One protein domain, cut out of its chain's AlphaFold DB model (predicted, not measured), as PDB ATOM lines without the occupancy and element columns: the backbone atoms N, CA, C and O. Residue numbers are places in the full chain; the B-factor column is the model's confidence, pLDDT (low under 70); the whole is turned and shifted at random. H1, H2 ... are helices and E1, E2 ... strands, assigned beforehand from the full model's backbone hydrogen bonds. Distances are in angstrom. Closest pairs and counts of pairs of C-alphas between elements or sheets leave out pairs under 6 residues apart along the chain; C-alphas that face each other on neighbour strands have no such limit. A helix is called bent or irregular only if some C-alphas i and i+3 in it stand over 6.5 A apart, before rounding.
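This is residues 434 to 524 of the 937 residues of the protein "Thioredoxin-like_fold domain-containing protein" of Paramecium tetraurelia (UniProt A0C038). A long, narrow hairpin of two strands, E1 and E2, runs out as an arm from a small, loosely gathered head of three helices, and its free tip, residues 464 to 469, sticks out at the far end. In the head, H1 packs on the first arm, H2a, of the bent helix H2, the second arm, H2b, turns away at a steep angle, and H3 folds back to pack on E2 near the end of the hairpin that lies at the head. The printed part has 91 residues with three named helices and two named strands, in the order H1, E1, E2, H2, H3; the sheet has the order E1 - E2 and is antiparallel, and the class is mixed, helices and strands. The whole is loose, with a radius of gyration of the C-alphas of 16.1 A, and elongated, spanning 52 by 30 by 20 A, with the strand hairpin making the length.

Strand E1, residues 452 to 464, begins at C-alpha 452, (172.887, 133.458, 122.325), and measures 36.5 A from first to last C-alpha. Strand E2, residues 469 to 481, measures 36.3 A and ends at C-alpha 481, (177.297, 135.756, 122.703). Helix H1, residues 434 to 446, begins at C-alpha 434, (167.376, 134.193, 112.747), and is 17.8 A long. Residues 487 to 508 were assigned by their hydrogen bonds as one helix, H2, but it is bent: C-alphas 496 and 499 are 6.9 A apart. Its arms are H2a, residues 487 to 496, 14.3 A long, and H2b, residues 499 to 508, 14.5 A long. Helix H3, residues 511 to 522, is 16.6 A long and ends at C-alpha 522, (186.041, 136.235, 118.267).

E1 and E2 form a hairpin of antiparallel neighbour strands, with 162 degrees between their directions. N 452 and O 481 are within hydrogen-bond range at 2.7 A, and so are N 464 and O 469 at 2.9 A. The closest C-alphas of E2 and H3 are those of Ala 480 and Ile 517, 5.8 A apart, while E1 and H3 are apart. H1 and E2 are near each other, with 5 pairs of C-alphas within 10 A. H1 and H2a touch, closest at the C-alphas of Phe 444 and Gly 493, 4.3 A apart, at a steep tilt of 59 degrees, opposite ways. H2a and H2b stand at a steep tilt of 60 degrees. With its residues 436 to 439 alone, H1 only just touches H2b, with 3 pairs of C-alphas within 8 A, the closest those of Ile 439 and Asn 500 at 7.2 A; their tilt is a shallow 6 degrees, opposite ways. H3 and H1 are close but not clearly touching, with the C-alphas of Ile 436 and Ile 514 closest at 7.8 A. H3 and H2a are close but not clearly touching too, closest at the C-alphas of Phe 490 and Arg 522, 7.5 A apart, at a shallow tilt of 26 degrees, opposite ways. H2b and H3 are likewise close but not clearly touching, closest at the C-alphas of Ser 505 and Gly 511, 5.8 A apart. H2b is apart from both E1 and E2. Every O i to N i+4 pair is within hydrogen-bond range in H1, H2a and H3, and 5 of 6 are in H2b.

The two C-alphas farthest apart, those of Arg 446 and Gln 468, are 52.4 A apart. The printed part runs from 434 to 524 with no cut, and the four links between its named elements are tight. The mean pLDDT of the printed part is 72.0, and 38 residues are under 70, among them 474 to 479, 504 to 516 and 518 to 524; the mean over H3 is 64.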
ATOM      1  N   LYS A 434     167.620 135.513 112.139       67.44
ATOM      2  CA  LYS A 434     167.376 134.193 112.747       67.44
ATOM      3  C   LYS A 434     167.848 132.983 111.924       67.44
ATOM      4  O   LYS A 434     168.204 131.983 112.527       67.44
ATOM      5  N   PHE A 435     167.848 133.029 110.595       70.19
ATOM      6  CA  PHE A 435     168.270 131.921 109.737       70.19
ATOM      7  C   PHE A 435     169.796 131.785 109.658       70.19
ATOM      8  O   PHE A 435     170.318 130.708 109.936       70.19
ATOM      9  N   ILE A 436     170.532 132.872 109.387       72.50
ATOM     10  CA  ILE A 436     172.004 132.871 109.510       72.50
ATOM     11  C   ILE A 436     172.409 132.546 110.951       72.50
ATOM     12  O   ILE A 436     173.296 131.726 111.185       72.50
ATOM     13  N   GLN A 437     171.695 133.113 111.920       79.94
ATOM     14  CA  GLN A 437     171.876 132.820 113.339       79.94
ATOM     15  C   GLN A 437     171.638 131.338 113.664       79.94
ATOM     16  O   GLN A 437     172.394 130.773 114.454       79.94
ATOM     17  N   ASN A 438     170.655 130.688 113.029       81.56
ATOM     18  CA  ASN A 438     170.414 129.249 113.137       81.56
ATOM     19  C   ASN A 438     171.512 128.427 112.453       81.56
ATOM     20  O   ASN A 438     171.951 127.455 113.051       81.56
ATOM     21  N   ILE A 439     172.005 128.803 111.266       81.44
ATOM     22  CA  ILE A 439     173.136 128.120 110.602       81.44
ATOM     23  C   ILE A 439     174.373 128.136 111.506       81.44
ATOM     24  O   ILE A 439     174.945 127.085 111.804       81.44
ATOM     25  N   ILE A 440     174.752 129.323 111.983       80.69
ATOM     26  CA  ILE A 440     175.914 129.514 112.855       80.69
ATOM     27  C   ILE A 440     175.678 128.800 114.196       80.69
ATOM     28  O   ILE A 440     176.547 128.073 114.668       80.69
ATOM     29  N   GLN A 441     174.475 128.877 114.776       89.50
ATOM     30  CA  GLN A 441     174.149 128.112 115.983       89.50
ATOM     31  C   GLN A 441     174.184 126.596 115.746       89.50
ATOM     32  O   GLN A 441     174.631 125.872 116.624       89.50
ATOM     33  N   MET A 442     173.723 126.074 114.612       86.44
ATOM     34  CA  MET A 442     173.686 124.628 114.375       86.44
ATOM     35  C   MET A 442     175.088 124.042 114.221       86.44
ATOM     36  O   MET A 442     175.345 122.984 114.790       86.44
ATOM     37  N   ALA A 443     175.998 124.745 113.542       84.75
ATOM     38  CA  ALA A 443     177.410 124.370 113.488       84.75
ATOM     39  C   ALA A 443     178.044 124.404 114.891       84.75
ATOM     40  O   ALA A 443     178.464 123.381 115.425       84.75
ATOM     41  N   PHE A 444     177.996 125.549 115.579       85.31
ATOM     42  CA  PHE A 444     178.581 125.680 116.920       85.31
ATOM     43  C   PHE A 444     177.931 124.737 117.959       85.31
ATOM     44  O   PHE A 444     178.611 124.262 118.867       85.31
ATOM     45  N   ALA A 445     176.646 124.382 117.814       85.88
ATOM     46  CA  ALA A 445     175.973 123.411 118.683       85.88
ATOM     47  C   ALA A 445     176.551 121.995 118.548       85.88
ATOM     48  O   ALA A 445     176.673 121.306 119.561       85.88
ATOM     49  N   ARG A 446     176.936 121.570 117.335       86.69
ATOM     50  CA  ARG A 446     177.619 120.282 117.107       86.69
ATOM     51  C   ARG A 446     178.986 120.266 117.785       86.69
ATOM     52  O   ARG A 446     179.334 119.278 118.422       86.69
ATOM     53  N   GLN A 447     179.665 121.412 117.798       86.19
ATOM     54  CA  GLN A 447     180.895 121.639 118.564       86.19
ATOM     55  C   GLN A 447     180.657 121.813 120.074       86.19
ATOM     56  O   GLN A 447     181.566 122.188 120.814       86.19
ATOM     57  N   GLY A 448     179.444 121.566 120.583       84.62
ATOM     58  CA  GLY A 448     179.109 121.711 121.999       84.62
ATOM     59  C   GLY A 448     179.269 123.146 122.506       84.62
ATOM     60  O   GLY A 448     179.830 123.353 123.586       84.62
ATOM     61  N   VAL A 449     178.841 124.127 121.704       81.12
ATOM     62  CA  VAL A 449     178.796 125.554 122.043       81.12
ATOM     63  C   VAL A 449     177.399 126.114 121.801       81.12
ATOM     64  O   VAL A 449     176.893 126.171 120.677       81.12
ATOM     65  N   LYS A 450     176.778 126.615 122.868       88.50
ATOM     66  CA  LYS A 450     175.568 127.430 122.750       88.50
ATOM     67  C   LYS A 450     175.937 128.890 122.483       88.50
ATOM     68  O   LYS A 450     176.617 129.510 123.300       88.50
ATOM     69  N   ILE A 451     175.465 129.441 121.368       82.25
ATOM     70  CA  ILE A 451     175.449 130.879 121.097       82.25
ATOM     71  C   ILE A 451     174.103 131.434 121.597       82.25
ATOM     72  O   ILE A 451     173.106 130.731 121.760       82.25
ATOM     73  N   THR A 452     174.076 132.717 121.918       81.69
ATOM     74  CA  THR A 452     172.887 133.458 122.325       81.69
ATOM     75  C   THR A 452     172.913 134.809 121.629       81.69
ATOM     76  O   THR A 452     173.780 135.634 121.902       81.69
ATOM     77  N   TYR A 453     171.986 135.023 120.696       76.25
ATOM     78  CA  TYR A 453     171.892 136.285 119.968       76.25
ATOM     79  C   TYR A 453     171.100 137.295 120.796       76.25
ATOM     80  O   TYR A 453     169.928 137.067 121.111       76.25
ATOM     81  N   LYS A 454     171.751 138.390 121.189       71.81
ATOM     82  CA  LYS A 454     171.168 139.465 121.996       71.81
ATOM     83  C   LYS A 454     170.852 140.665 121.096       71.81
ATOM     84  O   LYS A 454     171.757 141.129 120.405       71.81
ATOM     85  N   PRO A 455     169.613 141.189 121.087       60.72
ATOM     86  CA  PRO A 455     169.286 142.392 120.330       60.72
ATOM     87  C   PRO A 455     169.987 143.620 120.917       60.72
ATOM     88  O   PRO A 455     169.975 143.860 122.128       60.72
ATOM     89  N   THR A 456     170.586 144.399 120.028       62.12
ATOM     90  CA  THR A 456     171.537 145.470 120.329       62.12
ATOM     91  C   THR A 456     171.295 146.652 119.400       62.12
ATOM     92  O   THR A 456     171.329 146.516 118.182       62.12
ATOM     93  N   MET A 457     171.002 147.827 119.956       65.38
ATOM     94  CA  MET A 457     170.677 149.016 119.160       65.38
ATOM     95  C   MET A 457     171.955 149.758 118.744       65.38
ATOM     96  O   MET A 457     172.549 150.470 119.554       65.38
ATOM     97  N   ARG A 458     172.357 149.684 117.476       70.19
ATOM     98  CA  ARG A 458     173.332 150.642 116.947       70.19
ATOM     99  C   ARG A 458     172.633 151.984 116.765       70.19
ATOM    100  O   ARG A 458     171.789 152.139 115.885       70.19
ATOM    101  N   LYS A 459     172.953 152.953 117.619       77.56
ATOM    102  CA  LYS A 459     172.506 154.344 117.454       77.56
ATOM    103  C   LYS A 459     173.616 155.101 116.734       77.56
ATOM    104  O   LYS A 459     174.781 154.897 117.050       77.56
ATOM    105  N   SER A 460     173.286 155.957 115.776       78.12
ATOM    106  CA  SER A 460     174.273 156.748 115.031       78.12
ATOM    107  C   SER A 460     173.845 158.206 114.921       78.12
ATOM    108  O   SER A 460     172.653 158.508 114.815       78.12
ATOM    109  N   ILE A 461     174.821 159.109 114.957       80.19
ATOM    110  CA  ILE A 461     174.651 160.551 114.783       80.19
ATOM    111  C   ILE A 461     175.686 161.019 113.761       80.19
ATOM    112  O   ILE A 461     176.877 160.757 113.918       80.19
ATOM    113  N   ASN A 462     175.242 161.711 112.717       78.88
ATOM    114  CA  ASN A 462     176.095 162.172 111.624       78.88
ATOM    115  C   ASN A 462     175.863 163.669 111.397       78.88
ATOM    116  O   ASN A 462     174.710 164.096 111.308       78.88
ATOM    117  N   TRP A 463     176.933 164.453 111.275       77.81
ATOM    118  CA  TRP A 463     176.875 165.816 110.743       77.81
ATOM    119  C   TRP A 463     176.973 165.768 109.217       77.81
ATOM    120  O   TRP A 463     177.982 165.326 108.668       77.81
ATOM    121  N   ASP A 464     175.921 166.215 108.535       70.88
ATOM    122  CA  ASP A 464     175.941 166.458 107.094       70.88
ATOM    123  C   ASP A 464     176.425 167.893 106.857       70.88
ATOM    124  O   ASP A 464     175.682 168.847 107.100       70.88
ATOM    125  N   SER A 465     177.675 168.054 106.409       64.69
ATOM    126  CA  SER A 465     178.273 169.379 106.203       64.69
ATOM    127  C   SER A 465     177.698 170.120 104.991       64.69
ATOM    128  O   SER A 465     177.663 171.351 104.994       64.69
ATOM    129  N   ASN A 466     177.172 169.404 103.987       62.25
ATOM    130  CA  ASN A 466     176.520 170.025 102.830       62.25
ATOM    131  C   ASN A 466     175.179 170.634 103.255       62.25
ATOM    132  O   ASN A 466     174.900 171.802 102.979       62.25
ATOM    133  N   LEU A 467     174.369 169.839 103.963       65.44
ATOM    134  CA  LEU A 467     173.008 170.193 104.376       65.44
ATOM    135  C   LEU A 467     172.940 170.846 105.773       65.44
ATOM    136  O   LEU A 467     171.838 171.104 106.257       65.44
ATOM    137  N   GLN A 468     174.099 171.089 106.401       68.88
ATOM    138  CA  GLN A 468     174.314 171.753 107.698       68.88
ATOM    139  C   GLN A 468     173.360 171.275 108.802       68.88
ATOM    140  O   GLN A 468     172.764 172.068 109.536       68.88
ATOM    141  N   LYS A 469     173.183 169.953 108.901       72.38
ATOM    142  CA  LYS A 469     172.198 169.337 109.797       72.38
ATOM    143  C   LYS A 469     172.670 168.005 110.357       72.38
ATOM    144  O   LYS A 469     173.515 167.321 109.788       72.38
ATOM    145  N   ILE A 470     172.069 167.629 111.481       69.50
ATOM    146  CA  ILE A 470     172.387 166.400 112.203       69.50
ATOM    147  C   ILE A 470     171.359 165.329 111.853       69.50
ATOM    148  O   ILE A 470     170.155 165.533 112.005       69.50
ATOM    149  N   LEU A 471     171.850 164.179 111.401       73.06
ATOM    150  CA  LEU A 471     171.060 162.992 111.089       73.06
ATOM    151  C   LEU A 471     171.244 161.965 112.207       73.06
ATOM    152  O   LEU A 471     172.373 161.576 112.508       73.06
ATOM    153  N   ILE A 472     170.140 161.520 112.807       73.25
ATOM    154  CA  ILE A 472     170.128 160.487 113.848       73.25
ATOM    155  C   ILE A 472     169.432 159.251 113.284       73.25
ATOM    156  O   ILE A 472     168.242 159.312 112.981       73.25
ATOM    157  N   ASN A 473     170.159 158.137 113.185       71.12
ATOM    158  CA  ASN A 473     169.598 156.851 112.769       71.12
ATOM    159  C   ASN A 473     169.797 155.837 113.898       71.12
ATOM    160  O   ASN A 473     170.937 155.562 114.282       71.12
ATOM    161  N   ASP A 474     168.705 155.265 114.399       64.31
ATOM    162  CA  ASP A 474     168.734 154.120 115.310       64.31
ATOM    163  C   ASP A 474     168.476 152.838 114.483       64.31
ATOM    164  O   ASP A 474     167.619 152.816 113.598       64.31
ATOM    165  N   THR A 475     169.245 151.773 114.715       64.38
ATOM    166  CA  THR A 475     169.224 150.510 113.948       64.38
ATOM    167  C   THR A 475     169.365 149.329 114.908       64.38
ATOM    168  O   THR A 475     170.098 149.425 115.889       64.38
ATOM    169  N   GLU A 476     168.664 148.219 114.673       59.84
ATOM    170  CA  GLU A 476     168.775 147.012 115.505       59.84
ATOM    171  C   GLU A 476     169.718 145.994 114.848       59.84
ATOM    172  O   GLU A 476     169.526 145.607 113.698       59.84
ATOM    173  N   ILE A 477     170.746 145.587 115.593       63.19
ATOM    174  CA  ILE A 477     171.772 144.589 115.257       63.19
ATOM    175  C   ILE A 477     171.679 143.466 116.306       63.19
ATOM    176  O   ILE A 477     171.081 143.661 117.368       63.19
ATOM    177  N   LEU A 478     172.224 142.276 116.047       62.81
ATOM    178  CA  LEU A 478     172.091 141.104 116.924       62.81
ATOM    179  C   LEU A 478     173.457 140.504 117.302       62.81
ATOM    180  O   LEU A 478     173.986 139.653 116.589       62.81
ATOM    181  N   LYS A 479     174.003 140.908 118.459       68.25
ATOM    182  CA  LYS A 479     175.268 140.380 119.005       68.25
ATOM    183  C   LYS A 479     175.199 138.889 119.308       68.25
ATOM    184  O   LYS A 479     174.340 138.451 120.072       68.25
ATOM    185  N   ALA A 480     176.156 138.123 118.802       71.38
ATOM    186  CA  ALA A 480     176.312 136.698 119.068       71.38
ATOM    187  C   ALA A 480     177.181 136.450 120.317       71.38
ATOM    188  O   ALA A 480     178.376 136.723 120.296       71.38
ATOM    189  N   VAL A 481     176.604 135.926 121.406       74.12
ATOM    190  CA  VAL A 481     177.297 135.756 122.703       74.12
ATOM    191  C   VAL A 481     177.371 134.290 123.143       74.12
ATOM    192  O   VAL A 481     176.363 133.591 123.067       74.12
ATOM    193  N   SER A 482     178.507 133.814 123.664       78.56
ATOM    194  CA  SER A 482     178.651 132.443 124.185       78.56
ATOM    195  C   SER A 482     179.568 132.330 125.410       78.56
ATOM    196  O   SER A 482     180.613 132.962 125.486       78.56
ATOM    197  N   SER A 483     179.191 131.464 126.358       65.44
ATOM    198  CA  SER A 483     179.943 131.162 127.588       65.44
ATOM    199  C   SER A 483     180.755 129.858 127.541       65.44
ATOM    200  O   SER A 483     181.428 129.520 128.512       65.44
ATOM    201  N   GLN A 484     180.677 129.103 126.440       73.38
ATOM    202  CA  GLN A 484     181.356 127.807 126.251       73.38
ATOM    203  C   GLN A 484     182.408 127.854 125.133       73.38
ATOM    204  O   GLN A 484     182.969 126.828 124.745       73.38
ATOM    205  N   LEU A 485     182.647 129.049 124.592       70.00
ATOM    206  CA  LEU A 485     183.479 129.282 123.428       70.00
ATOM    207  C   LEU A 485     184.964 129.266 123.811       70.00
ATOM    208  O   LEU A 485     185.440 130.104 124.573       70.00
ATOM    209  N   ASN A 486     185.702 128.305 123.262       75.38
ATOM    210  CA  ASN A 486     187.159 128.334 123.207       75.38
ATOM    211  C   ASN A 486     187.592 128.582 121.742       75.38
ATOM    212  O   ASN A 486     186.744 128.672 120.856       75.38
ATOM    213  N   LEU A 487     188.894 128.718 121.472       60.72
ATOM    214  CA  LEU A 487     189.365 129.030 120.112       60.72
ATOM    215  C   LEU A 487     189.133 127.886 119.101       60.72
ATOM    216  O   LEU A 487     188.841 128.138 117.942       60.72
ATOM    217  N   GLU A 488     189.268 126.648 119.561       63.38
ATOM    218  CA  GLU A 488     189.046 125.400 118.815       63.38
ATOM    219  C   GLU A 488     187.593 125.345 118.315       63.38
ATOM    220  O   GLU A 488     187.337 125.586 117.137       63.38
ATOM    221  N   LYS A 489     186.630 125.285 119.243       78.94
ATOM    222  CA  LYS A 489     185.187 125.306 118.963       78.94
ATOM    223  C   LYS A 489     184.720 126.554 118.192       78.94
ATOM    224  O   LYS A 489     183.667 126.513 117.560       78.94
ATOM    225  N   PHE A 490     185.458 127.668 118.271       78.25
ATOM    226  CA  PHE A 490     185.220 128.861 117.451       78.25
ATOM    227  C   PHE A 490     185.568 128.618 115.979       78.25
ATOM    228  O   PHE A 490     184.765 128.954 115.112       78.25
ATOM    229  N   TYR A 491     186.731 128.032 115.684       70.62
ATOM    230  CA  TYR A 491     187.116 127.723 114.309       70.62
ATOM    231  C   TYR A 491     186.307 126.561 113.733       70.62
ATOM    232  O   TYR A 491     185.775 126.713 112.636       70.62
ATOM    233  N   ASP A 492     186.109 125.478 114.489       76.44
ATOM    234  CA  ASP A 492     185.330 124.315 114.041       76.44
ATOM    235  C   ASP A 492     183.888 124.718 113.677       76.44
ATOM    236  O   ASP A 492     183.359 124.350 112.627       76.44
ATOM    237  N   GLY A 493     183.263 125.561 114.509       82.12
ATOM    238  CA  GLY A 493     181.920 126.088 114.265       82.12
ATOM    239  C   GLY A 493     181.842 127.055 113.075       82.12
ATOM    240  O   GLY A 493     180.805 127.127 112.407       82.12
ATOM    241  N   LEU A 494     182.921 127.784 112.767       79.25
ATOM    242  CA  LEU A 494     182.999 128.619 111.564       79.25
ATOM    243  C   LEU A 494     183.234 127.791 110.302       79.25
ATOM    244  O   LEU A 494     182.573 128.039 109.300       79.25
ATOM    245  N   GLU A 495     184.120 126.800 110.333       78.31
ATOM    246  CA  GLU A 495     184.398 125.953 109.171       78.31
ATOM    247  C   GLU A 495     183.203 125.053 108.825       78.31
ATOM    248  O   GLU A 495     182.856 124.922 107.654       78.31
ATOM    249  N   GLU A 496     182.471 124.548 109.821       83.38
ATOM    250  CA  GLU A 496     181.235 123.791 109.593       83.38
ATOM    251  C   GLU A 496     180.054 124.668 109.122       83.38
ATOM    252  O   GLU A 496     179.203 124.215 108.347       83.38
ATOM    253  N   SER A 497     179.989 125.943 109.528       82.44
ATOM    254  CA  SER A 497     178.988 126.874 108.982       82.44
ATOM    255  C   SER A 497     179.380 127.435 107.608       82.44
ATOM    256  O   SER A 497     178.485 127.772 106.826       82.44
ATOM    257  N   LYS A 498     180.673 127.462 107.259       79.56
ATOM    258  CA  LYS A 498     181.212 128.071 106.033       79.56
ATOM    259  C   LYS A 498     180.555 127.601 104.724       79.56
ATOM    260  O   LYS A 498     180.181 128.482 103.958       79.56
ATOM    261  N   PRO A 499     180.321 126.303 104.437       78.75
ATOM    262  CA  PRO A 499     179.666 125.888 103.189       78.75
ATOM    263  C   PRO A 499     178.268 126.494 103.015       78.75
ATOM    264  O   PRO A 499     177.868 126.851 101.907       78.75
ATOM    265  N   ASN A 500     177.541 126.659 104.122       76.50
ATOM    266  CA  ASN A 500     176.232 127.301 104.135       76.50
ATOM    267  C   ASN A 500     176.386 128.824 104.003       76.50
ATOM    268  O   ASN A 500     175.752 129.434 103.147       76.50
ATOM    269  N   ILE A 501     177.271 129.440 104.789       74.88
ATOM    270  CA  ILE A 501     177.575 130.879 104.733       74.88
ATOM    271  C   ILE A 501     177.999 131.311 103.317       74.88
ATOM    272  O   ILE A 501     177.472 132.295 102.799       74.88
ATOM    273  N   ASP A 502     178.875 130.558 102.652       73.75
ATOM    274  CA  ASP A 502     179.344 130.817 101.286       73.75
ATOM    275  C   ASP A 502     178.234 130.618 100.237       73.75
ATOM    276  O   ASP A 502     178.249 131.277  99.197       73.75
ATOM    277  N   PHE A 503     177.258 129.737 100.486       74.69
ATOM    278  CA  PHE A 503     176.080 129.555  99.628       74.69
ATOM    279  C   PHE A 503     175.060 130.692  99.798       74.69
ATOM    280  O   PHE A 503     174.552 131.223  98.808       74.69
ATOM    281  N   TYR A 504     174.771 131.100 101.037       65.81
ATOM    282  CA  TYR A 504     173.775 132.134 101.332       65.81
ATOM    283  C   TYR A 504     174.295 133.557 101.072       65.81
ATOM    284  O   TYR A 504     173.556 134.366 100.513       65.81
ATOM    285  N   SER A 505     175.562 133.862 101.371       65.00
ATOM    286  CA  SER A 505     176.178 135.169 101.066       65.00
ATOM    287  C   SER A 505     176.155 135.481  99.565       65.00
ATOM    288  O   SER A 505     175.635 136.524  99.171       65.00
ATOM    289  N   LYS A 506     176.588 134.533  98.719       67.12
ATOM    290  CA  LYS A 506     176.541 134.631  97.244       67.12
ATOM    291  C   LYS A 506     175.125 134.770  96.672       67.12
ATOM    292  O   LYS A 506     174.978 135.172  95.521       67.12
ATOM    293  N   ARG A 507     174.092 134.411  97.441       57.38
ATOM    294  CA  ARG A 507     172.689 134.396  96.999       57.38
ATOM    295  C   ARG A 507     171.864 135.579  97.518       57.38
ATOM    296  O   ARG A 507     170.830 135.874  96.920       57.38
ATOM    297  N   PHE A 508     172.293 136.238  98.599       54.50
ATOM    298  CA  PHE A 508     171.476 137.225  99.321       54.50
ATOM    299  C   PHE A 508     172.211 138.488  99.813       54.50
ATOM    300  O   PHE A 508     171.560 139.322 100.434       54.50
ATOM    301  N   ASP A 509     173.509 138.658  99.525       60.31
ATOM    302  CA  ASP A 509     174.304 139.854  99.887       60.31
ATOM    303  C   ASP A 509     174.355 140.143 101.404       60.31
ATOM    304  O   ASP A 509     174.058 141.230 101.891       60.31
ATOM    305  N   LEU A 510     174.701 139.109 102.179       63.75
ATOM    306  CA  LEU A 510     174.669 139.118 103.653       63.75
ATOM    307  C   LEU A 510     176.063 139.291 104.294       63.75
ATOM    308  O   LEU A 510     176.260 138.996 105.473       63.75
ATOM    309  N   GLY A 511     177.055 139.733 103.510       63.47
ATOM    310  CA  GLY A 511     178.474 139.711 103.888       63.47
ATOM    311  C   GLY A 511     178.828 140.551 105.120       63.47
ATOM    312  O   GLY A 511     179.659 140.128 105.921       63.47
ATOM    313  N   GLU A 512     178.196 141.711 105.311       57.12
ATOM    314  CA  GLU A 512     178.458 142.567 106.479       57.12
ATOM    315  C   GLU A 512     177.897 141.956 107.778       57.12
ATOM    316  O   GLU A 512     178.632 141.856 108.759       57.12
ATOM    317  N   GLU A 513     176.655 141.449 107.771       62.25
ATOM    318  CA  GLU A 513     176.021 140.813 108.945       62.25
ATOM    319  C   GLU A 513     176.787 139.553 109.396       62.25
ATOM    320  O   GLU A 513     176.985 139.330 110.592       62.25
ATOM    321  N   ILE A 514     177.289 138.759 108.441       69.00
ATOM    322  CA  ILE A 514     178.161 137.608 108.721       69.00
ATOM    323  C   ILE A 514     179.453 138.064 109.416       69.00
ATOM    324  O   ILE A 514     179.836 137.489 110.436       69.00
ATOM    325  N   ASN A 515     180.121 139.098 108.896       63.03
ATOM    326  CA  ASN A 515     181.388 139.578 109.452       63.03
ATOM    327  C   ASN A 515     181.227 140.181 110.859       63.03
ATOM    328  O   ASN A 515     182.064 139.910 111.722       63.03
ATOM    329  N   GLU A 516     180.151 140.933 111.127       59.34
ATOM    330  CA  GLU A 516     179.871 141.454 112.477       59.34
ATOM    331  C   GLU A 516     179.662 140.304 113.489       59.34
ATOM    332  O   GLU A 516     180.286 140.308 114.552       59.34
ATOM    333  N   ILE A 517     178.899 139.256 113.138       70.00
ATOM    334  CA  ILE A 517     178.717 138.061 113.992       70.00
ATOM    335  C   ILE A 517     180.050 137.331 114.262       70.00
ATOM    336  O   ILE A 517     180.295 136.876 115.385       70.00
ATOM    337  N   VAL A 518     180.924 137.226 113.255       66.94
ATOM    338  CA  VAL A 518     182.226 136.541 113.359       66.94
ATOM    339  C   VAL A 518     183.194 137.274 114.295       66.94
ATOM    340  O   VAL A 518     183.850 136.625 115.115       66.94
ATOM    341  N   GLU A 519     183.303 138.603 114.204       58.41
ATOM    342  CA  GLU A 519     184.175 139.382 115.099       58.41
ATOM    343  C   GLU A 519     183.619 139.454 116.532       58.41
ATOM    344  O   GLU A 519     184.394 139.370 117.490       58.41
ATOM    345  N   GLU A 520     182.292 139.526 116.697       63.16
ATOM    346  CA  GLU A 520     181.634 139.511 118.011       63.16
ATOM    347  C   GLU A 520     181.981 138.230 118.784       63.16
ATOM    348  O   GLU A 520     182.469 138.302 119.916       63.16
ATOM    349  N   LEU A 521     181.833 137.056 118.153       67.50
ATOM    350  CA  LEU A 521     182.225 135.763 118.732       67.50
ATOM    351  C   LEU A 521     183.738 135.689 119.005       67.50
ATOM    352  O   LEU A 521     184.157 135.204 120.058       67.50
ATOM    353  N   ARG A 522     184.574 136.224 118.104       66.19
ATOM    354  CA  ARG A 522     186.041 136.235 118.267       66.19
ATOM    355  C   ARG A 522     186.510 137.033 119.492       66.19
ATOM    356  O   ARG A 522     187.602 136.778 119.998       66.19
ATOM    357  N   SER A 523     185.714 137.994 119.965       54.34
ATOM    358  CA  SER A 523     186.042 138.840 121.124       54.34
ATOM    359  C   SER A 523     185.837 138.171 122.495       54.34
ATOM    360  O   SER A 523     186.165 138.758 123.521       54.34
ATOM    361  N   GLN A 524     185.300 136.947 122.545       65.00
ATOM    362  CA  GLN A 524     184.809 136.320 123.784       65.00
ATOM    363  C   GLN A 524     185.712 135.194 124.314       65.00
ATOM    364  O   GLN A 524     185.243 134.234 124.921       65.00
TER     365      GLN A 524